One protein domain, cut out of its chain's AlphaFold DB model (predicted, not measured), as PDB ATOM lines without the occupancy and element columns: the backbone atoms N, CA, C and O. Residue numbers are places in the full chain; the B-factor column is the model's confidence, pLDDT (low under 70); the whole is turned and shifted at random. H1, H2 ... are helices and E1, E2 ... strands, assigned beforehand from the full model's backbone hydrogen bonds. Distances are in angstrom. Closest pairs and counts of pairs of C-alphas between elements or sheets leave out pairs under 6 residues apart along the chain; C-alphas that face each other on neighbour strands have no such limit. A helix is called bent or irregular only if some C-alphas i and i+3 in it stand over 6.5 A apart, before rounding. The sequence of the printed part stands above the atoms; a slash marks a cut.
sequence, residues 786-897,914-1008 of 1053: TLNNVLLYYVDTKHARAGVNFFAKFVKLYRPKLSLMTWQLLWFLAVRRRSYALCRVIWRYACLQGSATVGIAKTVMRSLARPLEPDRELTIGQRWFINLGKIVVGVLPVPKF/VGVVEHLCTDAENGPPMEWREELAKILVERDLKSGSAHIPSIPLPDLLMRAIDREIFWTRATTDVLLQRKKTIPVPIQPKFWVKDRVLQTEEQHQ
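AT A GLANCE: This is residues 786 to 897 and 914 to 1008 of the 1053 residues of an uncharacterized protein of Coccidioides posadasii (strain C735) (UniProt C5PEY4). Five helices, H1 to H4 and H8, stand side by side in an up-and-down bundle, each running against the one before it in the chain, and H5, H6 and H7 pack at steeper angles on its H3 and H4 side, with short H9 on H6. A small antiparallel sheet, order E1 - E2, sits near the last residues of H4, and residues 997 to 1008 of H10 stick out. The 207 printed residues hold ten named helices and two named strands, in the order H1 to H7, E1, H8, H9, E2, H10; the class is mostly helix. The whole is compact, with a radius of gyration of the C-alphas of 17.7 A and spans of 59 by 45 by 28 A.

HOW THE PARTS SIT: H1, residues 786 to 797, and H2, residues 800 to 814, form a helical hairpin at 8 degrees, closest at the C-alphas of Tyr 794 and Gly 803, 5.3 A. H3, residues 820 to 833, touches H1 at C-alphas 795 and 829, 5.3 A. H4, residues 836 to 848, makes a helical hairpin with H3, closest at C-alphas 830 and 838, 5.4 A. H8, residues 957 to 966, touches H2 at C-alphas 808 and 958, 4.6 A, and H4 at C-alphas 837 and 964, 5.2 A. H5, residues 854 to 865, touches H6, residues 876 to 888, about perpendicular at 80 degrees, with C-alphas 864 and 885 closest, 4.4 A. H7, residues 930 to 949, touches H5 at a steep tilt of 45 degrees, with C-alphas 865 and 933 closest, 4.7 A. H9, residues 978 to 984, touches H6, whose residues 883 to 888 alone take part, with C-alphas 887 and 982 closest, 4.5 A. E1, residues 951 to 953, and E2, residues 990 to 992, are antiparallel, with N 952 and O 991 at 2.9 A, within hydrogen-bond range. H10, residues 994 to 1008, touches no helix. Every O i to N i+4 pair is within range in H1 to H5, H8 and H9, against 7 of 9 in H6, 14 of 16 in H7 and 5 of 11 in H10, which has 6 of 12 O i to N i+3 pairs.

IN THESE COORDINATES: H1 begins at C-alpha 786, (-15.300, 49.774, 37.356). H7 is the longest helix, 30.2 A; H10 is 21.7 A, H2 20.6 A and H3 20.1 A. H10 ends at C-alpha 1008, (-13.695, 44.699, 63.650). H6 is irregular, with C-alphas 882 and 885 7.2 A apart, and H7 only just, with 945 and 948 6.6 A apart.

THE WHOLE: C-alphas 872 and 1005 are farthest apart, 60.3 A. Residues 898 to 913 are not printed; C-alphas 897 and 914 are 13.7 A apart. The link from H8 to H9 is long. Mean pLDDT of the printed part is 77.8, with residues 968 to 976 and 994 to 1008 among those under 70.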
ATOM      1  N   THR A 786     -15.503  51.146  37.849       91.19
ATOM      2  CA  THR A 786     -15.300  49.774  37.356       91.19
ATOM      3  C   THR A 786     -16.626  49.017  37.377       91.19
ATOM      4  O   THR A 786     -17.060  48.486  36.356       91.19
ATOM      5  N   LEU A 787     -17.329  49.087  38.514       92.38
ATOM      6  CA  LEU A 787     -18.671  48.533  38.689       92.38
ATOM      7  C   LEU A 787     -19.676  49.120  37.685       92.38
ATOM      8  O   LEU A 787     -20.389  48.372  37.025       92.38
ATOM      9  N   ASN A 788     -19.721  50.447  37.526       92.25
ATOM     10  CA  ASN A 788     -20.639  51.109  36.593       92.25
ATOM     11  C   ASN A 788     -20.380  50.713  35.126       92.25
ATOM     12  O   ASN A 788     -21.334  50.549  34.367       92.25
ATOM     13  N   ASN A 789     -19.119  50.539  34.721       91.81
ATOM     14  CA  ASN A 789     -18.788  50.106  33.364       91.81
ATOM     15  C   ASN A 789     -19.274  48.672  33.108       91.81
ATOM     16  O   ASN A 789     -19.970  48.433  32.124       91.81
ATOM     17  N   VAL A 790     -19.017  47.735  34.026       91.94
ATOM     18  CA  VAL A 790     -19.480  46.346  33.864       91.94
ATOM     19  C   VAL A 790     -21.005  46.214  34.009       91.94
ATOM     20  O   VAL A 790     -21.627  45.438  33.288       91.94
ATOM     21  N   LEU A 791     -21.658  47.027  34.846       91.75
ATOM     22  CA  LEU A 791     -23.124  47.093  34.877       91.75
ATOM     23  C   LEU A 791     -23.716  47.569  33.539       91.75
ATOM     24  O   LEU A 791     -24.759  47.058  33.135       91.75
ATOM     25  N   LEU A 792     -23.056  48.489  32.820       89.75
ATOM     26  CA  LEU A 792     -23.491  48.899  31.478       89.75
ATOM     27  C   LEU A 792     -23.445  47.729  30.476       89.75
ATOM     28  O   LEU A 792     -24.369  47.601  29.674       89.75
ATOM     29  N   TYR A 793     -22.447  46.837  30.563       90.44
ATOM     30  CA  TYR A 793     -22.414  45.613  29.749       90.44
ATOM     31  C   TYR A 793     -23.691  44.780  29.942       90.44
ATOM     32  O   TYR A 793     -24.385  44.502  28.965       90.44
ATOM     33  N   TYR A 794     -24.053  44.439  31.185       90.56
ATOM     34  CA  TYR A 794     -25.243  43.618  31.464       90.56
ATOM     35  C   TYR A 794     -26.559  44.326  31.136       90.56
ATOM     36  O   TYR A 794     -27.540  43.676  30.767       90.56
ATOM     37  N   VAL A 795     -26.593  45.658  31.238       87.06
ATOM     38  CA  VAL A 795     -27.724  46.473  30.778       87.06
ATOM     39  C   VAL A 795     -27.927  46.270  29.274       87.06
ATOM     40  O   VAL A 795     -29.050  45.977  28.851       87.06
ATOM     41  N   ASP A 796     -26.866  46.356  28.469       84.50
ATOM     42  CA  ASP A 796     -26.936  46.287  27.002       84.50
ATOM     43  C   ASP A 796     -26.976  44.867  26.414       84.50
ATOM     44  O   ASP A 796     -27.552  44.676  25.340       84.50
ATOM     45  N   THR A 797     -26.489  43.850  27.128       85.00
ATOM     46  CA  THR A 797     -26.722  42.430  26.788       85.00
ATOM     47  C   THR A 797     -28.012  41.859  27.386       85.00
ATOM     48  O   THR A 797     -28.478  40.817  26.939       85.00
ATOM     49  N   LYS A 798     -28.657  42.579  28.317       84.31
ATOM     50  CA  LYS A 798     -29.925  42.232  28.998       84.31
ATOM     51  C   LYS A 798     -29.833  41.057  29.993       84.31
ATOM     52  O   LYS A 798     -30.865  40.643  30.529       84.31
ATOM     53  N   HIS A 799     -28.635  40.555  30.310       86.88
ATOM     54  CA  HIS A 799     -28.422  39.472  31.284       86.88
ATOM     55  C   HIS A 799     -28.529  39.966  32.739       86.88
ATOM     56  O   HIS A 799     -27.539  40.101  33.458       86.88
ATOM     57  N   ALA A 800     -29.756  40.237  33.192       85.88
ATOM     58  CA  ALA A 800     -30.009  40.790  34.523       85.88
ATOM     59  C   ALA A 800     -29.550  39.881  35.685       85.88
ATOM     60  O   ALA A 800     -29.082  40.415  36.688       85.88
ATOM     61  N   ARG A 801     -29.631  38.540  35.554       88.75
ATOM     62  CA  ARG A 801     -29.167  37.587  36.591       88.75
ATOM     63  C   ARG A 801     -27.663  37.727  36.832       88.75
ATOM     64  O   ARG A 801     -27.262  38.063  37.942       88.75
ATOM     65  N   ALA A 802     -26.861  37.597  35.774       87.94
ATOM     66  CA  ALA A 802     -25.414  37.815  35.820       87.94
ATOM     67  C   ALA A 802     -25.054  39.223  36.331       87.94
ATOM     68  O   ALA A 802     -24.183  39.362  37.183       87.94
ATOM     69  N   GLY A 803     -25.775  40.267  35.902       90.75
ATOM     70  CA  GLY A 803     -25.520  41.638  36.360       90.75
ATOM     71  C   GLY A 803     -25.780  41.889  37.847       90.75
ATOM     72  O   GLY A 803     -25.045  42.659  38.468       90.75
ATOM     73  N   VAL A 804     -26.780  41.229  38.439       91.69
ATOM     74  CA  VAL A 804     -27.042  41.301  39.886       91.69
ATOM     75  C   VAL A 804     -26.079  40.405  40.676       91.69
ATOM     76  O   VAL A 804     -25.582  40.848  41.709       91.69
ATOM     77  N   ASN A 805     -25.730  39.220  40.165       91.31
ATOM     78  CA  ASN A 805     -24.715  38.345  40.765       91.31
ATOM     79  C   ASN A 805     -23.337  39.042  40.805       91.31
ATOM     80  O   ASN A 805     -22.729  39.179  41.866       91.31
ATOM     81  N   PHE A 806     -22.895  39.614  39.678       92.00
ATOM     82  CA  PHE A 806     -21.677  40.425  39.606       92.00
ATOM     83  C   PHE A 806     -21.724  41.624  40.561       92.00
ATOM     84  O   PHE A 806     -20.748  41.878  41.263       92.00
ATOM     85  N   PHE A 807     -22.852  42.346  40.640       94.25
ATOM     86  CA  PHE A 807     -23.015  43.429  41.615       94.25
ATOM     87  C   PHE A 807     -22.817  42.933  43.054       94.25
ATOM     88  O   PHE A 807     -22.087  43.564  43.817       94.25
ATOM     89  N   ALA A 808     -23.428  41.803  43.416       91.50
ATOM     90  CA  ALA A 808     -23.325  41.229  44.751       91.50
ATOM     91  C   ALA A 808     -21.887  40.798  45.085       91.50
ATOM     92  O   ALA A 808     -21.330  41.270  46.081       91.50
ATOM     93  N   LYS A 809     -21.255  39.991  44.217       89.88
ATOM     94  CA  LYS A 809     -19.856  39.549  44.358       89.88
ATOM     95  C   LYS A 809     -18.895  40.753  44.441       89.88
ATOM     96  O   LYS A 809     -18.110  40.848  45.385       89.88
ATOM     97  N   PHE A 810     -19.005  41.730  43.534       90.75
ATOM     98  CA  PHE A 810     -18.141  42.922  43.505       90.75
ATOM     99  C   PHE A 810     -18.328  43.828  44.735       90.75
ATOM    100  O   PHE A 810     -17.354  44.390  45.240       90.75
ATOM    101  N   VAL A 811     -19.559  43.986  45.240       89.00
ATOM    102  CA  VAL A 811     -19.821  44.800  46.440       89.00
ATOM    103  C   VAL A 811     -19.339  44.110  47.716       89.00
ATOM    104  O   VAL A 811     -18.778  44.803  48.566       89.00
ATOM    105  N   LYS A 812     -19.467  42.777  47.831       87.44
ATOM    106  CA  LYS A 812     -18.882  42.003  48.944       87.44
ATOM    107  C   LYS A 812     -17.353  42.142  48.964       87.44
ATOM    108  O   LYS A 812     -16.794  42.429  50.018       87.44
ATOM    109  N   LEU A 813     -16.701  42.016  47.802       85.31
ATOM    110  CA  LEU A 813     -15.240  42.035  47.665       85.31
ATOM    111  C   LEU A 813     -14.617  43.437  47.830       85.31
ATOM    112  O   LEU A 813     -13.734  43.629  48.660       85.31
ATOM    113  N   TYR A 814     -15.070  44.439  47.067       83.62
ATOM    114  CA  TYR A 814     -14.409  45.756  47.012       83.62
ATOM    115  C   TYR A 814     -15.064  46.845  47.879       83.62
ATOM    116  O   TYR A 814     -14.500  47.937  48.006       83.62
ATOM    117  N   ARG A 815     -16.255  46.588  48.448       85.25
ATOM    118  CA  ARG A 815     -17.069  47.539  49.242       85.25
ATOM    119  C   ARG A 815     -17.111  48.977  48.650       85.25
ATOM    120  O   ARG A 815     -16.823  49.951  49.352       85.25
ATOM    121  N   PRO A 816     -17.442  49.160  47.351       84.31
ATOM    122  CA  PRO A 816     -17.393  50.461  46.685       84.31
ATOM    123  C   PRO A 816     -18.520  51.393  47.160       84.31
ATOM    124  O   PRO A 816     -19.665  50.977  47.334       84.31
ATOM    125  N   LYS A 817     -18.233  52.696  47.280       84.75
ATOM    126  CA  LYS A 817     -19.266  53.706  47.575       84.75
ATOM    127  C   LYS A 817     -20.207  53.844  46.375       84.75
ATOM    128  O   LYS A 817     -19.790  54.333  45.323       84.75
ATOM    129  N   LEU A 818     -21.455  53.398  46.525       86.31
ATOM    130  CA  LEU A 818     -22.460  53.398  45.457       86.31
ATOM    131  C   LEU A 818     -22.731  54.824  44.955       86.31
ATOM    132  O   LEU A 818     -22.865  55.761  45.738       86.31
ATOM    133  N   SER A 819     -22.814  54.985  43.634       85.44
ATOM    134  CA  SER A 819     -23.043  56.283  42.986       85.44
ATOM    135  C   SER A 819     -24.478  56.406  42.472       85.44
ATOM    136  O   SER A 819     -25.139  55.397  42.227       85.44
ATOM    137  N   LEU A 820     -24.941  57.635  42.204       83.38
ATOM    138  CA  LEU A 820     -26.214  57.870  41.500       83.38
ATOM    139  C   LEU A 820     -26.276  57.110  40.158       83.38
ATOM    140  O   LEU A 820     -27.347  56.677  39.741       83.38
ATOM    141  N   MET A 821     -25.125  56.901  39.506       84.88
ATOM    142  CA  MET A 821     -25.015  56.092  38.288       84.88
ATOM    143  C   MET A 821     -25.249  54.605  38.553       84.88
ATOM    144  O   MET A 821     -25.957  53.954  37.793       84.88
ATOM    145  N   THR A 822     -24.715  54.076  39.654       90.75
ATOM    146  CA  THR A 822     -24.901  52.674  40.052       90.75
ATOM    147  C   THR A 822     -26.383  52.383  40.286       90.75
ATOM    148  O   THR A 822     -26.918  51.425  39.733       90.75
ATOM    149  N   TRP A 823     -27.081  53.275  40.997       90.75
ATOM    150  CA  TRP A 823     -28.535  53.213  41.178       90.75
ATOM    151  C   TRP A 823     -29.306  53.291  39.854       90.75
ATOM    152  O   TRP A 823     -30.243  52.523  39.637       90.75
ATOM    153  N   GLN A 824     -28.889  54.175  38.943       88.31
ATOM    154  CA  GLN A 824     -29.524  54.336  37.635       88.31
ATOM    155  C   GLN A 824     -29.335  53.114  36.717       88.31
ATOM    156  O   GLN A 824     -30.271  52.743  36.007       88.31
ATOM    157  N   LEU A 825     -28.162  52.473  36.749       89.81
ATOM    158  CA  LEU A 825     -27.846  51.264  35.980       89.81
ATOM    159  C   LEU A 825     -28.555  50.024  36.541       89.81
ATOM    160  O   LEU A 825     -29.148  49.274  35.770       89.81
ATOM    161  N   LEU A 826     -28.584  49.849  37.869       92.94
ATOM    162  CA  LEU A 826     -29.390  48.806  38.518       92.94
ATOM    163  C   LEU A 826     -30.876  48.951  38.152       92.94
ATOM    164  O   LEU A 826     -31.526  47.971  37.786       92.94
ATOM    165  N   TRP A 827     -31.410  50.177  38.178       92.19
ATOM    166  CA  TRP A 827     -32.779  50.449  37.734       92.19
ATOM    167  C   TRP A 827     -32.990  50.078  36.260       92.19
ATOM    168  O   TRP A 827     -34.007  49.478  35.922       92.19
ATOM    169  N   PHE A 828     -32.025  50.358  35.376       88.44
ATOM    170  CA  PHE A 828     -32.111  49.936  33.976       88.44
ATOM    171  C   PHE A 828     -32.052  48.411  33.793       88.44
ATOM    172  O   PHE A 828     -32.786  47.909  32.942       88.44
ATOM    173  N   LEU A 829     -31.280  47.661  34.594       89.88
ATOM    174  CA  LEU A 829     -31.341  46.188  34.606       89.88
ATOM    175  C   LEU A 829     -32.753  45.705  34.965       89.88
ATOM    176  O   LEU A 829     -33.355  44.931  34.221       89.88
ATOM    177  N   ALA A 830     -33.309  46.215  36.066       89.56
ATOM    178  CA  ALA A 830     -34.630  45.833  36.556       89.56
ATOM    179  C   ALA A 830     -35.763  46.188  35.573       89.56
ATOM    180  O   ALA A 830     -36.656  45.372  35.335       89.56
ATOM    181  N   VAL A 831     -35.701  47.371  34.950       87.31
ATOM    182  CA  VAL A 831     -36.672  47.824  33.942       87.31
ATOM    183  C   VAL A 831     -36.549  47.033  32.637       87.31
ATOM    184  O   VAL A 831     -37.570  46.608  32.099       87.31
ATOM    185  N   ARG A 832     -35.332  46.767  32.131       82.81
ATOM    186  CA  ARG A 832     -35.143  45.942  30.918       82.81
ATOM    187  C   ARG A 832     -35.569  44.487  31.141       82.81
ATOM    188  O   ARG A 832     -36.120  43.884  30.224       82.81
ATOM    189  N   ARG A 833     -35.394  43.953  32.356       84.00
ATOM    190  CA  ARG A 833     -35.917  42.639  32.776       84.00
ATOM    191  C   ARG A 833     -37.441  42.618  32.974       84.00
ATOM    192  O   ARG A 833     -38.027  41.544  32.938       84.00
ATOM    193  N   ARG A 834     -38.081  43.785  33.145       84.75
ATOM    194  CA  ARG A 834     -39.484  43.949  33.582       84.75
ATOM    195  C   ARG A 834     -39.757  43.325  34.960       84.75
ATOM    196  O   ARG A 834     -40.791  42.704  35.196       84.75
ATOM    197  N   SER A 835     -38.834  43.529  35.898       86.50
ATOM    198  CA  SER A 835     -38.921  42.973  37.248       86.50
ATOM    199  C   SER A 835     -39.498  43.965  38.255       86.50
ATOM    200  O   SER A 835     -38.829  44.925  38.644       86.50
ATOM    201  N   TYR A 836     -40.722  43.726  38.739       87.69
ATOM    202  CA  TYR A 836     -41.278  44.521  39.843       87.69
ATOM    203  C   TYR A 836     -40.495  44.329  41.150       87.69
ATOM    204  O   TYR A 836     -40.342  45.278  41.916       87.69
ATOM    205  N   ALA A 837     -39.993  43.114  41.404       88.56
ATOM    206  CA  ALA A 837     -39.270  42.777  42.626       88.56
ATOM    207  C   ALA A 837     -37.944  43.546  42.716       88.56
ATOM    208  O   ALA A 837     -37.729  44.269  43.691       88.56
ATOM    209  N   LEU A 838     -37.116  43.492  41.664       90.38
ATOM    210  CA  LEU A 838     -35.884  44.281  41.596       90.38
ATOM    211  C   LEU A 838     -36.180  45.784  41.659       90.38
ATOM    212  O   LEU A 838     -35.561  46.485  42.455       90.38
ATOM    213  N   CYS A 839     -37.161  46.287  40.893       91.50
ATOM    214  CA  CYS A 839     -37.522  47.709  40.938       91.50
ATOM    215  C   CYS A 839     -37.931  48.155  42.355       91.50
ATOM    216  O   CYS A 839     -37.554  49.243  42.785       91.50
ATOM    217  N   ARG A 840     -38.653  47.320  43.114       90.38
ATOM    218  CA  ARG A 840     -39.090  47.629  44.485       90.38
ATOM    219  C   ARG A 840     -37.942  47.636  45.491       90.38
ATOM    220  O   ARG A 840     -37.910  48.528  46.337       90.38
ATOM    221  N   VAL A 841     -36.985  46.712  45.382       91.75
ATOM    222  CA  VAL A 841     -35.752  46.754  46.190       91.75
ATOM    223  C   VAL A 841     -34.943  48.007  45.844       91.75
ATOM    224  O   VAL A 841     -34.645  48.809  46.728       91.75
ATOM    225  N   ILE A 842     -34.668  48.241  44.559       92.94
ATOM    226  CA  ILE A 842     -33.850  49.370  44.090       92.94
ATOM    227  C   ILE A 842     -34.470  50.712  44.495       92.94
ATOM    228  O   ILE A 842     -33.771  51.544  45.067       92.94
ATOM    229  N   TRP A 843     -35.775  50.916  44.272       92.19
ATOM    230  CA  TRP A 843     -36.483  52.133  44.690       92.19
ATOM    231  C   TRP A 843     -36.343  52.390  46.186       92.19
ATOM    232  O   TRP A 843     -35.934  53.481  46.591       92.19
ATOM    233  N   ARG A 844     -36.659  51.386  47.014       89.94
ATOM    234  CA  ARG A 844     -36.693  51.563  48.465       89.94
ATOM    235  C   ARG A 844     -35.303  51.825  49.040       89.94
ATOM    236  O   ARG A 844     -35.165  52.756  49.824       89.94
ATOM    237  N   TYR A 845     -34.268  51.091  48.624       90.88
ATOM    238  CA  TYR A 845     -32.905  51.352  49.108       90.88
ATOM    239  C   TYR A 845     -32.361  52.687  48.594       90.88
ATOM    240  O   TYR A 845     -31.740  53.419  49.364       90.88
ATOM    241  N   ALA A 846     -32.639  53.055  47.340       89.19
ATOM    242  CA  ALA A 846     -32.235  54.349  46.806       89.19
ATOM    243  C   ALA A 846     -32.911  55.513  47.561       89.19
ATOM    244  O   ALA A 846     -32.262  56.526  47.819       89.19
ATOM    245  N   CYS A 847     -34.170  55.364  47.986       87.25
ATOM    246  CA  CYS A 847     -34.837  56.326  48.870       87.25
ATOM    247  C   CYS A 847     -34.218  56.354  50.278       87.25
ATOM    248  O   CYS A 847     -33.884  57.427  50.778       87.25
ATOM    249  N   LEU A 848     -33.995  55.189  50.898       84.56
ATOM    250  CA  LEU A 848     -33.411  55.078  52.244       84.56
ATOM    251  C   LEU A 848     -31.979  55.643  52.322       84.56
ATOM    252  O   LEU A 848     -31.596  56.203  53.345       84.56
ATOM    253  N   GLN A 849     -31.209  55.557  51.233       82.56
ATOM    254  CA  GLN A 849     -29.869  56.144  51.108       82.56
ATOM    255  C   GLN A 849     -29.854  57.553  50.476       82.56
ATOM    256  O   GLN A 849     -28.781  58.043  50.119       82.56
ATOM    257  N   GLY A 850     -31.007  58.203  50.260       78.88
ATOM    258  CA  GLY A 850     -31.092  59.537  49.630       78.88
ATOM    259  C   GLY A 850     -30.504  59.624  48.208       78.88
ATOM    260  O   GLY A 850     -30.230  60.714  47.703       78.88
ATOM    261  N   SER A 851     -30.289  58.468  47.575       83.00
ATOM    262  CA  SER A 851     -29.496  58.253  46.358       83.00
ATOM    263  C   SER A 851     -30.340  57.833  45.146       83.00
ATOM    264  O   SER A 851     -29.801  57.483  44.095       83.00
ATOM    265  N   ALA A 852     -31.670  57.895  45.260       83.69
ATOM    266  CA  ALA A 852     -32.566  57.879  44.109       83.69
ATOM    267  C   ALA A 852     -32.203  59.014  43.136       83.69
ATOM    268  O   ALA A 852     -31.725  60.074  43.543       83.69
ATOM    269  N   THR A 853     -32.448  58.809  41.842       81.69
ATOM    270  CA  THR A 853     -32.247  59.841  40.816       81.69
ATOM    271  C   THR A 853     -33.578  60.476  40.425       81.69
ATOM    272  O   THR A 853     -34.645  59.868  40.557       81.69
ATOM    273  N   VAL A 854     -33.531  61.688  39.867       78.56
ATOM    274  CA  VAL A 854     -34.698  62.308  39.220       78.56
ATOM    275  C   VAL A 854     -35.207  61.453  38.051       78.56
ATOM    276  O   VAL A 854     -36.407  61.450  37.790       78.56
ATOM    277  N   GLY A 855     -34.337  60.683  37.385       77.75
ATOM    278  CA  GLY A 855     -34.739  59.692  36.383       77.75
ATOM    279  C   GLY A 855     -35.671  58.625  36.963       77.75
ATOM    280  O   GLY A 855     -36.807  58.497  36.512       77.75
ATOM    281  N   ILE A 856     -35.221  57.923  38.009       86.69
ATOM    282  CA  ILE A 856     -35.995  56.884  38.707       86.69
ATOM    283  C   ILE A 856     -37.303  57.471  39.261       86.69
ATOM    284  O   ILE A 856     -38.378  56.939  38.988       86.69
ATOM    285  N   ALA A 857     -37.233  58.599  39.976       86.38
ATOM    286  CA  ALA A 857     -38.407  59.240  40.567       86.38
ATOM    287  C   ALA A 857     -39.450  59.644  39.507       86.38
ATOM    288  O   ALA A 857     -40.635  59.373  39.689       86.38
ATOM    289  N   LYS A 858     -39.032  60.204  38.359       84.38
ATOM    290  CA  LYS A 858     -39.947  60.519  37.244       84.38
ATOM    291  C   LYS A 858     -40.543  59.264  36.599       84.38
ATOM    292  O   LYS A 858     -41.706  59.309  36.202       84.38
ATOM    293  N   THR A 859     -39.801  58.157  36.491       86.69
ATOM    294  CA  THR A 859     -40.351  56.872  36.015       86.69
ATOM    295  C   THR A 859     -41.440  56.357  36.955       86.69
ATOM    296  O   THR A 859     -42.529  56.010  36.501       86.69
ATOM    297  N   VAL A 860     -41.167  56.351  38.261       89.62
ATOM    298  CA  VAL A 860     -42.095  55.890  39.301       89.62
ATOM    299  C   VAL A 860     -43.351  56.766  39.357       89.62
ATOM    300  O   VAL A 860     -44.458  56.238  39.289       89.62
ATOM    301  N   MET A 861     -43.193  58.092  39.394       86.38
ATOM    302  CA  MET A 861     -44.293  59.064  39.455       86.38
ATOM    303  C   MET A 861     -45.224  58.968  38.235       86.38
ATOM    304  O   MET A 861     -46.432  58.835  38.396       86.38
ATOM    305  N   ARG A 862     -44.669  58.939  37.012       85.44
ATOM    306  CA  ARG A 862     -45.451  58.812  35.761       85.44
ATOM    307  C   ARG A 862     -46.184  57.477  35.627       85.44
ATOM    308  O   ARG A 862     -47.184  57.403  34.924       85.44
ATOM    309  N   SER A 863     -45.666  56.421  36.244       88.81
ATOM    310  CA  SER A 863     -46.326  55.114  36.295       88.81
ATOM    311  C   SER A 863     -47.457  55.094  37.331       88.81
ATOM    312  O   SER A 863     -48.552  54.596  37.070       88.81
ATOM    313  N   LEU A 864     -47.211  55.689  38.501       86.75
ATOM    314  CA  LEU A 864     -48.179  55.785  39.589       86.75
ATOM    315  C   LEU A 864     -49.393  56.654  39.215       86.75
ATOM    316  O   LEU A 864     -50.512  56.249  39.508       86.75
ATOM    317  N   ALA A 865     -49.179  57.783  38.532       85.69
ATOM    318  CA  ALA A 865     -50.245  58.716  38.157       85.69
ATOM    319  C   ALA A 865     -51.143  58.246  36.995       85.69
ATOM    320  O   ALA A 865     -52.285  58.680  36.891       85.69
ATOM    321  N   ARG A 866     -50.656  57.362  36.111       84.69
ATOM    322  CA  ARG A 866     -51.474  56.825  35.005       84.69
ATOM    323  C   ARG A 866     -52.679  56.040  35.542       84.69
ATOM    324  O   ARG A 866     -52.485  55.269  36.486       84.69
ATOM    325  N   PRO A 867     -53.874  56.145  34.937       83.06
ATOM    326  CA  PRO A 867     -54.979  55.242  35.252       83.06
ATOM    327  C   PRO A 867     -54.631  53.789  34.906       83.06
ATOM    328  O   PRO A 867     -53.634  53.515  34.231       83.06
ATOM    329  N   LEU A 868     -55.445  52.846  35.380       81.50
ATOM    330  CA  LEU A 868     -55.528  51.538  34.734       81.50
ATOM    331  C   LEU A 868     -56.337  51.685  33.435       81.50
ATOM    332  O   LEU A 868     -57.320  52.419  33.384       81.50
ATOM    333  N   GLU A 869     -55.906  51.003  32.380       72.50
ATOM    334  CA  GLU A 869     -56.578  50.984  31.076       72.50
ATOM    335  C   GLU A 869     -57.152  49.569  30.864       72.50
ATOM    336  O   GLU A 869     -56.490  48.597  31.254       72.50
ATOM    337  N   PRO A 870     -58.358  49.408  30.286       64.56
ATOM    338  CA  PRO A 870     -58.975  48.095  30.101       64.56
ATOM    339  C   PRO A 870     -58.111  47.181  29.215       64.56
ATOM    340  O   PRO A 870     -57.550  47.601  28.204       64.56
ATOM    341  N   ASP A 871     -58.021  45.898  29.580       60.06
ATOM    342  CA  ASP A 871     -56.979  44.953  29.128       60.06
ATOM    343  C   ASP A 871     -56.876  44.679  27.607       60.06
ATOM    344  O   ASP A 871     -55.965  43.953  27.189       60.06
ATOM    345  N   ARG A 872     -57.797  45.198  26.782       59.97
ATOM    346  CA  ARG A 872     -58.019  44.770  25.388       59.97
ATOM    347  C   ARG A 872     -56.996  45.289  24.371       59.97
ATOM    348  O   ARG A 872     -56.774  44.605  23.379       59.97
ATOM    349  N   GLU A 873     -56.346  46.431  24.613       63.72
ATOM    350  CA  GLU A 873     -55.450  47.066  23.618       63.72
ATOM    351  C   GLU A 873     -53.975  47.163  24.051       63.72
ATOM    352  O   GLU A 873     -53.084  47.394  23.231       63.72
ATOM    353  N   LEU A 874     -53.672  46.955  25.337       73.06
ATOM    354  CA  LEU A 874     -52.326  47.170  25.870       73.06
ATOM    355  C   LEU A 874     -51.382  45.977  25.718       73.06
ATOM    356  O   LEU A 874     -51.626  44.896  26.266       73.06
ATOM    357  N   THR A 875     -50.203  46.234  25.137       79.56
ATOM    358  CA  THR A 875     -49.086  45.278  25.167       79.56
ATOM    359  C   THR A 875     -48.609  45.012  26.598       79.56
ATOM    360  O   THR A 875     -48.649  45.883  27.474       79.56
ATOM    361  N   ILE A 876     -48.038  43.823  26.816       77.06
ATOM    362  CA  ILE A 876     -47.439  43.400  28.097       77.06
ATOM    363  C   ILE A 876     -46.426  44.440  28.623       77.06
ATOM    364  O   ILE A 876     -46.324  44.658  29.827       77.06
ATOM    365  N   GLY A 877     -45.692  45.119  27.730       76.75
ATOM    366  CA  GLY A 877     -44.730  46.161  28.103       76.75
ATOM    367  C   GLY A 877     -45.376  47.446  28.632       76.75
ATOM    368  O   GLY A 877     -44.885  48.006  29.611       76.75
ATOM    369  N   GLN A 878     -46.480  47.898  28.026       79.50
ATOM    370  CA  GLN A 878     -47.232  49.068  28.497       79.50
ATOM    371  C   GLN A 878     -47.948  48.768  29.818       79.50
ATOM    372  O   GLN A 878     -47.812  49.541  30.764       79.50
ATOM    373  N   ARG A 879     -48.625  47.614  29.916       79.81
ATOM    374  CA  ARG A 879     -49.320  47.167  31.137       79.81
ATOM    375  C   ARG A 879     -48.359  47.064  32.324       79.81
ATOM    376  O   ARG A 879     -48.630  47.597  33.397       79.81
ATOM    377  N   TRP A 880     -47.174  46.489  32.097       85.44
ATOM    378  CA  TRP A 880     -46.095  46.472  33.087       85.44
ATOM    379  C   TRP A 880     -45.666  47.883  33.517       85.44
ATOM    380  O   TRP A 880     -45.529  48.165  34.709       85.44
ATOM    381  N   PHE A 881     -45.491  48.798  32.558       84.62
ATOM    382  CA  PHE A 881     -45.099  50.176  32.850       84.62
ATOM    383  C   PHE A 881     -46.181  50.965  33.606       84.62
ATOM    384  O   PHE A 881     -45.837  51.819  34.417       84.62
ATOM    385  N   ILE A 882     -47.469  50.687  33.397       85.06
ATOM    386  CA  ILE A 882     -48.588  51.323  34.122       85.06
ATOM    387  C   ILE A 882     -48.692  50.819  35.571       85.06
ATOM    388  O   ILE A 882     -49.055  51.582  36.467       85.06
ATOM    389  N   ASN A 883     -48.317  49.566  35.830       86.38
ATOM    390  CA  ASN A 883     -48.428  48.956  37.158       86.38
ATOM    391  C   ASN A 883     -47.177  49.164  38.035       86.38
ATOM    392  O   ASN A 883     -47.268  49.113  39.263       86.38
ATOM    393  N   LEU A 884     -46.016  49.442  37.427       88.38
ATOM    394  CA  LEU A 884     -44.716  49.586  38.094       88.38
ATOM    395  C   LEU A 884     -44.756  50.465  39.361       88.38
ATOM    396  O   LEU A 884     -44.428  49.990  40.446       88.38
ATOM    397  N   GLY A 885     -45.176  51.727  39.257       85.75
ATOM    398  CA  GLY A 885     -45.231  52.676  40.373       85.75
ATOM    399  C   GLY A 885     -46.230  52.252  41.452       85.75
ATOM    400  O   GLY A 885     -45.908  52.292  42.641       85.75
ATOM    401  N   LYS A 886     -47.394  51.739  41.036       86.56
ATOM    402  CA  LYS A 886     -48.446  51.207  41.919       86.56
ATOM    403  C   LYS A 886     -47.958  50.017  42.758       86.56
ATOM    404  O   LYS A 886     -48.385  49.850  43.898       86.56
ATOM    405  N   ILE A 887     -47.010  49.225  42.254       85.81
ATOM    406  CA  ILE A 887     -46.412  48.080  42.968       85.81
ATOM    407  C   ILE A 887     -45.178  48.482  43.799       85.81
ATOM    408  O   ILE A 887     -44.962  47.939  44.889       85.81
ATOM    409  N   VAL A 888     -44.377  49.432  43.307       88.25
ATOM    410  CA  VAL A 888     -43.066  49.816  43.863       88.25
ATOM    411  C   VAL A 888     -43.151  50.817  45.024       88.25
ATOM    412  O   VAL A 888     -42.399  50.677  45.991       88.25
ATOM    413  N   VAL A 889     -44.054  51.804  44.959       84.94
ATOM    414  CA  VAL A 889     -44.125  52.913  45.932       84.94
ATOM    415  C   VAL A 889     -44.629  52.471  47.305       84.94
ATOM    416  O   VAL A 889     -45.464  51.575  47.440       84.94
ATOM    417  N   GLY A 890     -44.142  53.137  48.343       75.25
ATOM    418  CA  GLY A 890     -44.462  52.922  49.742       75.25
ATOM    419  C   GLY A 890     -43.282  52.303  50.477       75.25
ATOM    420  O   GLY A 890     -43.326  51.111  50.764       75.25
ATOM    421  N   VAL A 891     -42.240  53.087  50.776       64.75
ATOM    422  CA  VAL A 891     -41.155  52.698  51.699       64.75
ATOM    423  C   VAL A 891     -41.727  52.527  53.104       64.75
ATOM    424  O   VAL A 891     -41.570  51.474  53.714       64.75
ATOM    425  N   LEU A 892     -42.437  53.553  53.583       61.16
ATOM    426  CA  LEU A 892     -43.106  53.562  54.881       61.16
ATOM    427  C   LEU A 892     -44.551  53.046  54.760       61.16
ATOM    428  O   LEU A 892     -45.196  53.329  53.737       61.16
ATOM    429  N   PRO A 893     -45.114  52.394  55.799       55.69
ATOM    430  CA  PRO A 893     -46.566  52.236  55.913       55.69
ATOM    431  C   PRO A 893     -47.252  53.610  55.852       55.69
ATOM    432  O   PRO A 893     -46.624  54.642  56.092       55.69
ATOM    433  N   VAL A 894     -48.526  53.656  55.464       51.41
ATOM    434  CA  VAL A 894     -49.286  54.915  55.418       51.41
ATOM    435  C   VAL A 894     -49.770  55.235  56.837       51.41
ATOM    436  O   VAL A 894     -50.521  54.432  57.390       51.41
ATOM    437  N   PRO A 895     -49.362  56.361  57.458       41.03
ATOM    438  CA  PRO A 895     -49.937  56.781  58.730       41.03
ATOM    439  C   PRO A 895     -51.404  57.161  58.523       41.03
ATOM    440  O   PRO A 895     -51.730  57.820  57.534       41.03
ATOM    441  N   LYS A 896     -52.274  56.825  59.484       39.59
ATOM    442  CA  LYS A 896     -53.701  57.202  59.453       39.59
ATOM    443  C   LYS A 896     -53.921  58.724  59.350       39.59
ATOM    444  O   LYS A 896     -54.948  59.150  58.845       39.59
ATOM    445  N   PHE A 897     -52.919  59.524  59.716       36.81
ATOM    446  CA  PHE A 897     -52.937  60.991  59.742       36.81
ATOM    447  C   PHE A 897     -53.009  61.694  58.369       36.81
ATOM    448  O   PHE A 897     -53.294  62.888  58.312       36.81
ATOM    449  N   VAL A 914     -60.165  53.010  52.285       47.59
ATOM    450  CA  VAL A 914     -59.343  52.262  51.320       47.59
ATOM    451  C   VAL A 914     -57.982  52.951  51.200       47.59
ATOM    452  O   VAL A 914     -57.903  54.179  51.244       47.59
ATOM    453  N   GLY A 915     -56.892  52.187  51.092       58.25
ATOM    454  CA  GLY A 915     -55.541  52.734  51.193       58.25
ATOM    455  C   GLY A 915     -55.205  53.745  50.091       58.25
ATOM    456  O   GLY A 915     -55.566  53.567  48.932       58.25
ATOM    457  N   VAL A 916     -54.415  54.770  50.427       67.38
ATOM    458  CA  VAL A 916     -54.059  55.891  49.525       67.38
ATOM    459  C   VAL A 916     -53.477  55.441  48.167       67.38
ATOM    460  O   VAL A 916     -53.719  56.077  47.148       67.38
ATOM    461  N   VAL A 917     -52.738  54.324  48.122       71.69
ATOM    462  CA  VAL A 917     -52.226  53.747  46.858       71.69
ATOM    463  C   VAL A 917     -53.276  52.886  46.145       71.69
ATOM    464  O   VAL A 917     -53.249  52.772  44.926       71.69
ATOM    465  N   GLU A 918     -54.206  52.289  46.884       73.62
ATOM    466  CA  GLU A 918     -55.275  51.442  46.344       73.62
ATOM    467  C   GLU A 918     -56.304  52.292  45.580       73.62
ATOM    468  O   GLU A 918     -56.767  51.876  44.523       73.62
ATOM    469  N   HIS A 919     -56.548  53.536  46.012       71.69
ATOM    470  CA  HIS A 919     -57.351  54.513  45.264       71.69
ATOM    471  C   HIS A 919     -56.713  54.940  43.918       71.69
ATOM    472  O   HIS A 919     -57.419  55.337  42.993       71.69
ATOM    473  N   LEU A 920     -55.387  54.802  43.767       76.69
ATOM    474  CA  LEU A 920     -54.673  54.980  42.490       76.69
ATOM    475  C   LEU A 920     -54.621  53.696  41.637       76.69
ATOM    476  O   LEU A 920     -54.187  53.746  40.487       76.69
ATOM    477  N   CYS A 921     -55.087  52.555  42.155       78.25
ATOM    478  CA  CYS A 921     -55.281  51.310  41.401       78.25
ATOM    479  C   CYS A 921     -56.683  51.242  40.765       78.25
ATOM    480  O   CYS A 921     -57.289  50.176  40.699       78.25
ATOM    481  N   THR A 922     -57.185  52.387  40.310       77.50
ATOM    482  CA  THR A 922     -58.477  52.571  39.642       77.50
ATOM    483  C   THR A 922     -58.280  52.812  38.147       77.50
ATOM    484  O   THR A 922     -57.251  53.352  37.714       77.50
ATOM    485  N   ASP A 923     -59.271  52.426  37.349       76.38
ATOM    486  CA  ASP A 923     -59.338  52.753  35.922       76.38
ATOM    487  C   ASP A 923     -59.586  54.258  35.682       76.38
ATOM    488  O   ASP A 923     -59.549  55.070  36.615       76.38
ATOM    489  N   ALA A 924     -59.745  54.659  34.421       72.88
ATOM    490  CA  ALA A 924     -59.986  56.051  34.042       72.88
ATOM    491  C   ALA A 924     -61.415  56.547  34.347       72.88
ATOM    492  O   ALA A 924     -61.605  57.754  34.449       72.88
ATOM    493  N   GLU A 925     -62.388  55.644  34.504       71.75
ATOM    494  CA  GLU A 925     -63.825  55.960  34.580       71.75
ATOM    495  C   GLU A 925     -64.325  56.030  36.032       71.75
ATOM    496  O   GLU A 925     -65.053  56.945  36.403       71.75
ATOM    497  N   ASN A 926     -63.878  55.097  36.876       72.19
ATOM    498  CA  ASN A 926     -64.253  54.953  38.287       72.19
ATOM    499  C   ASN A 926     -63.217  55.572  39.249       72.19
ATOM    500  O   ASN A 926     -63.346  55.466  40.471       72.19
ATOM    501  N   GLY A 927     -62.139  56.151  38.713       71.12
ATOM    502  CA  GLY A 927     -61.025  56.707  39.479       71.12
ATOM    503  C   GLY A 927     -60.939  58.239  39.449       71.12
ATOM    504  O   GLY A 927     -61.620  58.894  38.666       71.12
ATOM    505  N   PRO A 928     -60.055  58.835  40.266       72.12
ATOM    506  CA  PRO A 928     -59.949  60.286  40.420       72.12
ATOM    507  C   PRO A 928     -59.416  60.996  39.152       72.12
ATOM    508  O   PRO A 928     -58.758  60.358  38.319       72.12
ATOM    509  N   PRO A 929     -59.617  62.323  39.016       79.00
ATOM    510  CA  PRO A 929     -59.095  63.115  37.899       79.00
ATOM    511  C   PRO A 929     -57.567  63.046  37.748       79.00
ATOM    512  O   PRO A 929     -56.837  62.874  38.726       79.00
ATOM    513  N   MET A 930     -57.064  63.223  36.520       78.62
ATOM    514  CA  MET A 930     -55.634  63.061  36.206       78.62
ATOM    515  C   MET A 930     -54.726  63.994  37.024       78.62
ATOM    516  O   MET A 930     -53.718  63.542  37.562       78.62
ATOM    517  N   GLU A 931     -55.101  65.265  37.185       74.31
ATOM    518  CA  GLU A 931     -54.343  66.256  37.972       74.31
ATOM    519  C   GLU A 931     -54.162  65.812  39.433       74.31
ATOM    520  O   GLU A 931     -53.067  65.881  39.995       74.31
ATOM    521  N   TRP A 932     -55.222  65.253  40.024       76.31
ATOM    522  CA  TRP A 932     -55.205  64.702  41.377       76.31
ATOM    523  C   TRP A 932     -54.325  63.447  41.469       76.31
ATOM    524  O   TRP A 932     -53.596  63.273  42.447       76.31
ATOM    525  N   ARG A 933     -54.318  62.590  40.433       79.69
ATOM    526  CA  ARG A 933     -53.391  61.445  40.359       79.69
ATOM    527  C   ARG A 933     -51.934  61.893  40.279       79.69
ATOM    528  O   ARG A 933     -51.089  61.250  40.899       79.69
ATOM    529  N   GLU A 934     -51.626  62.969  39.552       78.69
ATOM    530  CA  GLU A 934     -50.263  63.510  39.483       78.69
ATOM    531  C   GLU A 934     -49.810  64.094  40.827       78.69
ATOM    532  O   GLU A 934     -48.726  63.738  41.303       78.69
ATOM    533  N   GLU A 935     -50.639  64.909  41.489       75.75
ATOM    534  CA  GLU A 935     -50.287  65.493  42.787       75.75
ATOM    535  C   GLU A 935     -50.195  64.428  43.892       75.75
ATOM    536  O   GLU A 935     -49.229  64.423  44.661       75.75
ATOM    537  N   LEU A 936     -51.104  63.445  43.937       78.69
ATOM    538  CA  LEU A 936     -50.997  62.354  44.910       78.69
ATOM    539  C   LEU A 936     -49.787  61.447  44.632       78.69
ATOM    540  O   LEU A 936     -49.095  61.037  45.570       78.69
ATOM    541  N   ALA A 937     -49.477  61.162  43.362       82.75
ATOM    542  CA  ALA A 937     -48.265  60.429  43.002       82.75
ATOM    543  C   ALA A 937     -46.997  61.182  43.437       82.75
ATOM    544  O   ALA A 937     -46.061  60.556  43.943       82.75
ATOM    545  N   LYS A 938     -46.982  62.513  43.297       81.44
ATOM    546  CA  LYS A 938     -45.924  63.403  43.791       81.44
ATOM    547  C   LYS A 938     -45.805  63.354  45.317       81.44
ATOM    548  O   LYS A 938     -44.712  63.077  45.805       81.44
ATOM    549  N   ILE A 939     -46.899  63.499  46.069       80.12
ATOM    550  CA  ILE A 939     -46.914  63.403  47.543       80.12
ATOM    551  C   ILE A 939     -46.364  62.049  48.024       80.12
ATOM    552  O   ILE A 939     -45.510  61.994  48.913       80.12
ATOM    553  N   LEU A 940     -46.806  60.941  47.418       81.75
ATOM    554  CA  LEU A 940     -46.347  59.594  47.771       81.75
ATOM    555  C   LEU A 940     -44.854  59.381  47.465       81.75
ATOM    556  O   LEU A 940     -44.139  58.797  48.284       81.75
ATOM    557  N   VAL A 941     -44.376  59.883  46.321       84.44
ATOM    558  CA  VAL A 941     -42.958  59.850  45.927       84.44
ATOM    559  C   VAL A 941     -42.098  60.719  46.847       84.44
ATOM    560  O   VAL A 941     -41.061  60.254  47.317       84.44
ATOM    561  N   GLU A 942     -42.526  61.941  47.171       79.62
ATOM    562  CA  GLU A 942     -41.836  62.816  48.126       79.62
ATOM    563  C   GLU A 942     -41.692  62.167  49.503       79.62
ATOM    564  O   GLU A 942     -40.616  62.207  50.101       79.62
ATOM    565  N   ARG A 943     -42.766  61.556  50.009       79.44
ATOM    566  CA  ARG A 943     -42.796  60.879  51.311       79.44
ATOM    567  C   ARG A 943     -41.827  59.693  51.358       79.44
ATOM    568  O   ARG A 943     -41.111  59.522  52.345       79.44
ATOM    569  N   ASP A 944     -41.769  58.902  50.288       83.38
ATOM    570  CA  ASP A 944     -40.792  57.822  50.145       83.38
ATOM    571  C   ASP A 944     -39.354  58.368  50.101       83.38
ATOM    572  O   ASP A 944     -38.503  57.882  50.842       83.38
ATOM    573  N   LEU A 945     -39.084  59.425  49.330       82.38
ATOM    574  CA  LEU A 945     -37.763  60.067  49.260       82.38
ATOM    575  C   LEU A 945     -37.315  60.666  50.608       82.38
ATOM    576  O   LEU A 945     -36.143  60.578  50.968       82.38
ATOM    577  N   LYS A 946     -38.247  61.233  51.384       78.00
ATOM    578  CA  LYS A 946     -37.997  61.806  52.718       78.00
ATOM    579  C   LYS A 946     -37.732  60.727  53.785       78.00
ATOM    580  O   LYS A 946     -37.080  61.020  54.789       78.00
ATOM    581  N   SER A 947     -38.153  59.475  53.568       74.38
ATOM    582  CA  SER A 947     -38.049  58.375  54.551       74.38
ATOM    583  C   SER A 947     -36.618  58.022  54.990       74.38
ATOM    584  O   SER A 947     -36.410  57.657  56.151       74.38
ATOM    585  N   GLY A 948     -35.629  58.188  54.101       69.06
ATOM    586  CA  GLY A 948     -34.212  57.917  54.370       69.06
ATOM    587  C   GLY A 948     -33.571  58.839  55.409       69.06
ATOM    588  O   GLY A 948     -32.484  58.550  55.904       69.06
ATOM    589  N   SER A 949     -34.247  59.918  55.812       70.44
ATOM    590  CA  SER A 949     -33.846  60.715  56.978       70.44
ATOM    591  C   SER A 949     -33.908  59.910  58.284       70.44
ATOM    592  O   SER A 949     -33.016  60.049  59.117       70.44
ATOM    593  N   ALA A 950     -34.899  59.021  58.428       72.94
ATOM    594  CA  ALA A 950     -35.258  58.382  59.697       72.94
ATOM    595  C   ALA A 950     -35.090  56.850  59.738       72.94
ATOM    596  O   ALA A 950     -35.160  56.277  60.822       72.94
ATOM    597  N   HIS A 951     -34.857  56.175  58.602       78.81
ATOM    598  CA  HIS A 951     -34.851  54.703  58.516       78.81
ATOM    599  C   HIS A 951     -33.624  54.133  57.783       78.81
ATOM    600  O   HIS A 951     -33.005  54.814  56.964       78.81
ATOM    601  N   ILE A 952     -33.301  52.867  58.067       80.94
ATOM    602  CA  ILE A 952     -32.256  52.037  57.436       80.94
ATOM    603  C   ILE A 952     -32.881  50.681  57.038       80.94
ATOM    604  O   ILE A 952     -33.758  50.196  57.755       80.94
ATOM    605  N   PRO A 953     -32.499  50.059  55.903       84.88
ATOM    606  CA  PRO A 953     -32.959  48.715  55.543       84.88
ATOM    607  C   PRO A 953     -32.323  47.635  56.434       84.88
ATOM    608  O   PRO A 953     -31.122  47.669  56.677       84.88
ATOM    609  N   SER A 954     -33.106  46.644  56.869       85.00
ATOM    610  CA  SER A 954     -32.655  45.607  57.823       85.00
ATOM    611  C   SER A 954     -31.844  44.458  57.204       85.00
ATOM    612  O   SER A 954     -31.431  43.554  57.917       85.00
ATOM    613  N   ILE A 955     -31.678  44.442  55.879       86.62
ATOM    614  CA  ILE A 955     -30.965  43.399  55.122       86.62
ATOM    615  C   ILE A 955     -29.978  44.102  54.174       86.62
ATOM    616  O   ILE A 955     -30.345  45.140  53.605       86.62
ATOM    617  N   PRO A 956     -28.759  43.578  53.946       88.44
ATOM    618  CA  PRO A 956     -27.852  44.117  52.938       88.44
ATOM    619  C   PRO A 956     -28.477  44.170  51.534       88.44
ATOM    620  O   PRO A 956     -29.294  43.338  51.140       88.44
ATOM    621  N   LEU A 957     -28.082  45.180  50.754       91.19
ATOM    622  CA  LEU A 957     -28.574  45.364  49.385       91.19
ATOM    623  C   LEU A 957     -28.252  44.174  48.449       91.19
ATOM    624  O   LEU A 957     -29.156  43.794  47.707       91.19
ATOM    625  N   PRO A 958     -27.033  43.582  48.451       91.12
ATOM    626  CA  PRO A 958     -26.718  42.420  47.615       91.12
ATOM    627  C   PRO A 958     -27.708  41.265  47.802       91.12
ATOM    628  O   PRO A 958     -28.342  40.825  46.842       91.12
ATOM    629  N   ASP A 959     -27.900  40.840  49.048       89.00
ATOM    630  CA  ASP A 959     -28.668  39.647  49.404       89.00
ATOM    631  C   ASP A 959     -30.143  39.800  49.030       89.00
ATOM    632  O   ASP A 959     -30.770  38.864  48.530       89.00
ATOM    633  N   LEU A 960     -30.712  40.996  49.235       89.88
ATOM    634  CA  LEU A 960     -32.106  41.245  48.879       89.88
ATOM    635  C   LEU A 960     -32.308  41.458  47.372       89.88
ATOM    636  O   LEU A 960     -33.398  41.172  46.880       89.88
ATOM    637  N   LEU A 961     -31.290  41.899  46.622       91.50
ATOM    638  CA  LEU A 961     -31.341  41.906  45.155       91.50
ATOM    639  C   LEU A 961     -31.290  40.485  44.577       91.50
ATOM    640  O   LEU A 961     -32.069  40.199  43.670       91.50
ATOM    641  N   MET A 962     -30.460  39.590  45.128       89.38
ATOM    642  CA  MET A 962     -30.465  38.165  44.759       89.38
ATOM    643  C   MET A 962     -31.831  37.536  45.073       89.38
ATOM    644  O   MET A 962     -32.554  37.136  44.164       89.38
ATOM    645  N   ARG A 963     -32.303  37.631  46.326       88.00
ATOM    646  CA  ARG A 963     -33.647  37.151  46.716       88.00
ATOM    647  C   ARG A 963     -34.785  37.756  45.877       88.00
ATOM    648  O   ARG A 963     -35.847  37.148  45.775       88.00
ATOM    649  N   ALA A 964     -34.607  38.944  45.298       87.69
ATOM    650  CA  ALA A 964     -35.577  39.569  44.399       87.69
ATOM    651  C   ALA A 964     -35.484  39.094  42.937       87.69
ATOM    652  O   ALA A 964     -36.489  39.204  42.236       87.69
ATOM    653  N   ILE A 965     -34.338  38.573  42.479       85.56
ATOM    654  CA  ILE A 965     -34.191  37.999  41.132       85.56
ATOM    655  C   ILE A 965     -34.649  36.539  41.073       85.56
ATOM    656  O   ILE A 965     -35.235  36.133  40.073       85.56
ATOM    657  N   ASP A 966     -34.466  35.781  42.158       81.19
ATOM    658  CA  ASP A 966     -34.952  34.398  42.274       81.19
ATOM    659  C   ASP A 966     -36.477  34.337  42.486       81.19
ATOM    660  O   ASP A 966     -37.167  33.479  41.942       81.19
ATOM    661  N   ARG A 967     -37.047  35.299  43.225       73.88
ATOM    662  CA  ARG A 967     -38.485  35.360  43.565       73.88
ATOM    663  C   ARG A 967     -39.377  35.907  42.432       73.88
ATOM    664  O   ARG A 967     -40.486  36.388  42.680       73.88
ATOM    665  N   GLU A 968     -38.922  35.852  41.182       64.19
ATOM    666  CA  GLU A 968     -39.630  36.379  40.007       64.19
ATOM    667  C   GLU A 968     -40.694  35.408  39.453       64.19
ATOM    668  O   GLU A 968     -40.611  34.885  38.344       64.19
ATOM    669  N   ILE A 969     -41.745  35.177  40.241       53.25
ATOM    670  CA  ILE A 969     -42.851  34.276  39.885       53.25
ATOM    671  C   ILE A 969     -43.759  34.913  38.814       53.25
ATOM    672  O   ILE A 969     -44.607  35.732  39.150       53.25
ATOM    673  N   PHE A 970     -43.608  34.514  37.545       52.16
ATOM    674  CA  PHE A 970     -44.617  34.481  36.453       52.16
ATOM    675  C   PHE A 970     -45.623  35.654  36.256       52.16
ATOM    676  O   PHE A 970     -46.620  35.514  35.537       52.16
ATOM    677  N   TRP A 971     -45.355  36.854  36.782       55.47
ATOM    678  CA  TRP A 971     -46.212  38.044  36.623       55.47
ATOM    679  C   TRP A 971     -46.395  38.510  35.171       55.47
ATOM    680  O   TRP A 971     -47.291  39.293  34.879       55.47
ATOM    681  N   THR A 972     -45.578  38.006  34.245       50.81
ATOM    682  CA  THR A 972     -45.693  38.225  32.798       50.81
ATOM    683  C   THR A 972     -46.872  37.505  32.135       50.81
ATOM    684  O   THR A 972     -47.127  37.772  30.961       50.81
ATOM    685  N   ARG A 973     -47.578  36.599  32.836       47.72
ATOM    686  CA  ARG A 973     -48.756  35.879  32.300       47.72
ATOM    687  C   ARG A 973     -49.934  35.700  33.270       47.72
ATOM    688  O   ARG A 973     -51.053  35.560  32.800       47.72
ATOM    689  N   ALA A 974     -49.709  35.653  34.587       48.59
ATOM    690  CA  ALA A 974     -50.656  34.981  35.491       48.59
ATOM    691  C   ALA A 974     -51.795  35.825  36.110       48.59
ATOM    692  O   ALA A 974     -52.760  35.239  36.588       48.59
ATOM    693  N   THR A 975     -51.696  37.160  36.189       56.16
ATOM    694  CA  THR A 975     -52.716  38.004  36.863       56.16
ATOM    695  C   THR A 975     -52.762  39.426  36.307       56.16
ATOM    696  O   THR A 975     -51.729  39.983  35.935       56.16
ATOM    697  N   THR A 976     -53.945  40.037  36.335       64.69
ATOM    698  CA  THR A 976     -54.176  41.466  36.052       64.69
ATOM    699  C   THR A 976     -54.279  42.312  37.333       64.69
ATOM    700  O   THR A 976     -54.015  43.510  37.298       64.69
ATOM    701  N   ASP A 977     -54.568  41.685  38.482       76.12
ATOM    702  CA  ASP A 977     -54.696  42.331  39.796       76.12
ATOM    703  C   ASP A 977     -53.372  42.944  40.308       76.12
ATOM    704  O   ASP A 977     -52.447  42.261  40.769       76.12
ATOM    705  N   VAL A 978     -53.326  44.278  40.284       78.69
ATOM    706  CA  VAL A 978     -52.211  45.115  40.752       78.69
ATOM    707  C   VAL A 978     -52.044  45.077  42.276       78.69
ATOM    708  O   VAL A 978     -50.923  45.191  42.776       78.69
ATOM    709  N   LEU A 979     -53.122  44.888  43.040       78.88
ATOM    710  CA  LEU A 979     -53.097  44.833  44.505       78.88
ATOM    711  C   LEU A 979     -52.540  43.494  44.996       78.88
ATOM    712  O   LEU A 979     -51.705  43.474  45.905       78.88
ATOM    713  N   LEU A 980     -52.917  42.383  44.362       78.50
ATOM    714  CA  LEU A 980     -52.318  41.071  44.613       78.50
ATOM    715  C   LEU A 980     -50.827  41.054  44.247       78.50
ATOM    716  O   LEU A 980     -50.017  40.552  45.031       78.50
ATOM    717  N   GLN A 981     -50.443  41.673  43.124       77.81
ATOM    718  CA  GLN A 981     -49.035  41.885  42.758       77.81
ATOM    719  C   GLN A 981     -48.302  42.727  43.816       77.81
ATOM    720  O   GLN A 981     -47.251  42.322  44.320       77.81
ATOM    721  N   ARG A 982     -48.878  43.858  44.244       79.44
ATOM    722  CA  ARG A 982     -48.332  44.744  45.289       79.44
ATOM    723  C   ARG A 982     -48.146  44.043  46.642       79.44
ATOM    724  O   ARG A 982     -47.162  44.339  47.332       79.44
ATOM    725  N   LYS A 983     -49.053  43.126  47.005       78.50
ATOM    726  CA  LYS A 983     -49.006  42.305  48.231       78.50
ATOM    727  C   LYS A 983     -47.978  41.168  48.140       78.50
ATOM    728  O   LYS A 983     -47.222  40.977  49.087       78.50
ATOM    729  N   LYS A 984     -47.899  40.449  47.011       75.12
ATOM    730  CA  LYS A 984     -46.977  39.307  46.822       75.12
ATOM    731  C   LYS A 984     -45.539  39.697  46.431       75.12
ATOM    732  O   LYS A 984     -44.631  38.882  46.600       75.12
ATOM    733  N   THR A 985     -45.299  40.918  45.941       76.75
ATOM    734  CA  THR A 985     -43.939  41.409  45.632       76.75
ATOM    735  C   THR A 985     -43.096  41.547  46.905       76.75
ATOM    736  O   THR A 985     -43.590  42.013  47.934       76.75
ATOM    737  N   ILE A 986     -41.811  41.181  46.819       81.06
ATOM    738  CA  ILE A 986     -40.872  41.081  47.948       81.06
ATOM    739  C   ILE A 986     -40.968  42.266  48.945       81.06
ATOM    740  O   ILE A 986     -40.994  43.438  48.532       81.06
ATOM    741  N   PRO A 987     -41.067  41.998  50.262       80.00
ATOM    742  CA  PRO A 987     -40.969  43.037  51.277       80.00
ATOM    743  C   PRO A 987     -39.511  43.483  51.433       80.00
ATOM    744  O   PRO A 987     -38.596  42.664  51.449       80.00
ATOM    745  N   VAL A 988     -39.304  44.789  51.601       81.75
ATOM    746  CA  VAL A 988     -38.041  45.339  52.110       81.75
ATOM    747  C   VAL A 988     -38.276  45.714  53.573       81.75
ATOM    748  O   VAL A 988     -39.053  46.650  53.797       81.75
ATOM    749  N   PRO A 989     -37.682  44.998  54.546       81.62
ATOM    750  CA  PRO A 989     -37.759  45.366  55.956       81.62
ATOM    751  C   PRO A 989     -36.901  46.603  56.240       81.62
ATOM    752  O   PRO A 989     -35.856  46.811  55.617       81.62
ATOM    753  N   ILE A 990     -37.363  47.431  57.175       82.25
ATOM    754  CA  ILE A 990     -36.707  48.671  57.593       82.25
ATOM    755  C   ILE A 990     -36.731  48.791  59.117       82.25
ATOM    756  O   ILE A 990     -37.679  48.346  59.761       82.25
ATOM    757  N   GLN A 991     -35.713  49.437  59.676       80.19
ATOM    758  CA  GLN A 991     -35.600  49.788  61.092       80.19
ATOM    759  C   GLN A 991     -35.416  51.310  61.245       80.19
ATOM    760  O   GLN A 991     -34.828  51.947  60.361       80.19
ATOM    761  N   PRO A 992     -35.911  51.929  62.335       75.94
ATOM    762  CA  PRO A 992     -35.645  53.335  62.630       75.94
ATOM    763  C   PRO A 992     -34.176  53.571  63.006       75.94
ATOM    764  O   PRO A 992     -33.564  52.758  63.693       75.94
ATOM    765  N   LYS A 993     -33.620  54.717  62.605       70.56
ATOM    766  CA  LYS A 993     -32.195  55.056  62.775       70.56
ATOM    767  C   LYS A 993     -31.722  55.230  64.218       70.56
ATOM    768  O   LYS A 993     -30.520  55.143  64.444       70.56
ATOM    769  N   PHE A 994     -32.615  55.501  65.172       59.69
ATOM    770  CA  PHE A 994     -32.208  55.736  66.561       59.69
ATOM    771  C   PHE A 994     -31.675  54.455  67.221       59.69
ATOM    772  O   PHE A 994     -30.530  54.467  67.658       59.69
ATOM    773  N   TRP A 995     -32.388  53.326  67.098       51.66
ATOM    774  CA  TRP A 995     -31.950  51.991  67.557       51.66
ATOM    775  C   TRP A 995     -30.588  51.515  67.019       51.66
ATOM    776  O   TRP A 995     -30.044  50.526  67.505       51.66
ATOM    777  N   VAL A 996     -30.067  52.154  65.967       52.06
ATOM    778  CA  VAL A 996     -28.789  51.787  65.345       52.06
ATOM    779  C   VAL A 996     -27.616  52.495  66.028       52.06
ATOM    780  O   VAL A 996     -26.549  51.901  66.124       52.06
ATOM    781  N   LYS A 997     -27.792  53.718  66.552       46.84
ATOM    782  CA  LYS A 997     -26.707  54.436  67.248       46.84
ATOM    783  C   LYS A 997     -26.236  53.695  68.494       46.84
ATOM    784  O   LYS A 997     -25.036  53.524  68.678       46.84
ATOM    785  N   ASP A 998     -27.191  53.219  69.285       41.91
ATOM    786  CA  ASP A 998     -26.929  52.586  70.578       41.91
ATOM    787  C   ASP A 998     -26.290  51.191  70.421       41.91
ATOM    788  O   ASP A 998     -25.690  50.682  71.358       41.91
ATOM    789  N   ARG A 999     -26.376  50.591  69.220       44.44
ATOM    790  CA  ARG A 999     -25.688  49.337  68.865       44.44
ATOM    791  C   ARG A 999     -24.341  49.550  68.183       44.44
ATOM    792  O   ARG A 999     -23.408  48.821  68.480       44.44
ATOM    793  N   VAL A1000     -24.222  50.533  67.287       48.69
ATOM    794  CA  VAL A1000     -22.983  50.791  66.523       48.69
ATOM    795  C   VAL A1000     -21.795  51.101  67.440       48.69
ATOM    796  O   VAL A1000     -20.690  50.665  67.152       48.69
ATOM    797  N   LEU A1001     -22.030  51.755  68.583       44.12
ATOM    798  CA  LEU A1001     -21.007  51.989  69.614       44.12
ATOM    799  C   LEU A1001     -20.532  50.720  70.351       44.12
ATOM    800  O   LEU A1001     -19.578  50.805  71.111       44.12
ATOM    801  N   GLN A1002     -21.186  49.573  70.154       42.84
ATOM    802  CA  GLN A1002     -20.760  48.271  70.683       42.84
ATOM    803  C   GLN A1002     -20.270  47.343  69.560       42.84
ATOM    804  O   GLN A1002     -19.317  46.595  69.753       42.84
ATOM    805  N   THR A1003     -20.867  47.415  68.363       49.31
ATOM    806  CA  THR A1003     -20.497  46.539  67.243       49.31
ATOM    807  C   THR A1003     -19.427  47.077  66.295       49.31
ATOM    808  O   THR A1003     -18.912  46.273  65.533       49.31
ATOM    809  N   GLU A1004     -19.037  48.360  66.294       41.28
ATOM    810  CA  GLU A1004     -17.893  48.790  65.454       41.28
ATOM    811  C   GLU A1004     -16.531  48.313  65.989       41.28
ATOM    812  O   GLU A1004     -15.622  48.131  65.187       41.28
ATOM    813  N   GLU A1005     -16.402  48.022  67.289       42.88
ATOM    814  CA  GLU A1005     -15.214  47.354  67.847       42.88
ATOM    815  C   GLU A1005     -15.349  45.826  67.720       42.88
ATOM    816  O   GLU A1005     -14.522  45.192  67.064       42.88
ATOM    817  N   GLN A1006     -16.455  45.237  68.200       41.44
ATOM    818  CA  GLN A1006     -16.659  43.782  68.136       41.44
ATOM    819  C   GLN A1006     -16.715  43.218  66.705       41.44
ATOM    820  O   GLN A1006     -16.157  42.156  66.469       41.44
ATOM    821  N   HIS A1007     -17.317  43.903  65.721       47.72
ATOM    822  CA  HIS A1007     -17.267  43.427  64.328       47.72
ATOM    823  C   HIS A1007     -15.921  43.691  63.644       47.72
ATOM    824  O   HIS A1007     -15.681  43.112  62.590       47.72
ATOM    825  N   GLN A1008     -15.058  44.564  64.168       41.97
ATOM    826  CA  GLN A1008     -13.695  44.699  63.650       41.97
ATOM    827  C   GLN A1008     -12.877  43.475  64.093       41.97
ATOM    828  O   GLN A1008     -12.272  42.810  63.255       41.97
TER     829      GLN A1008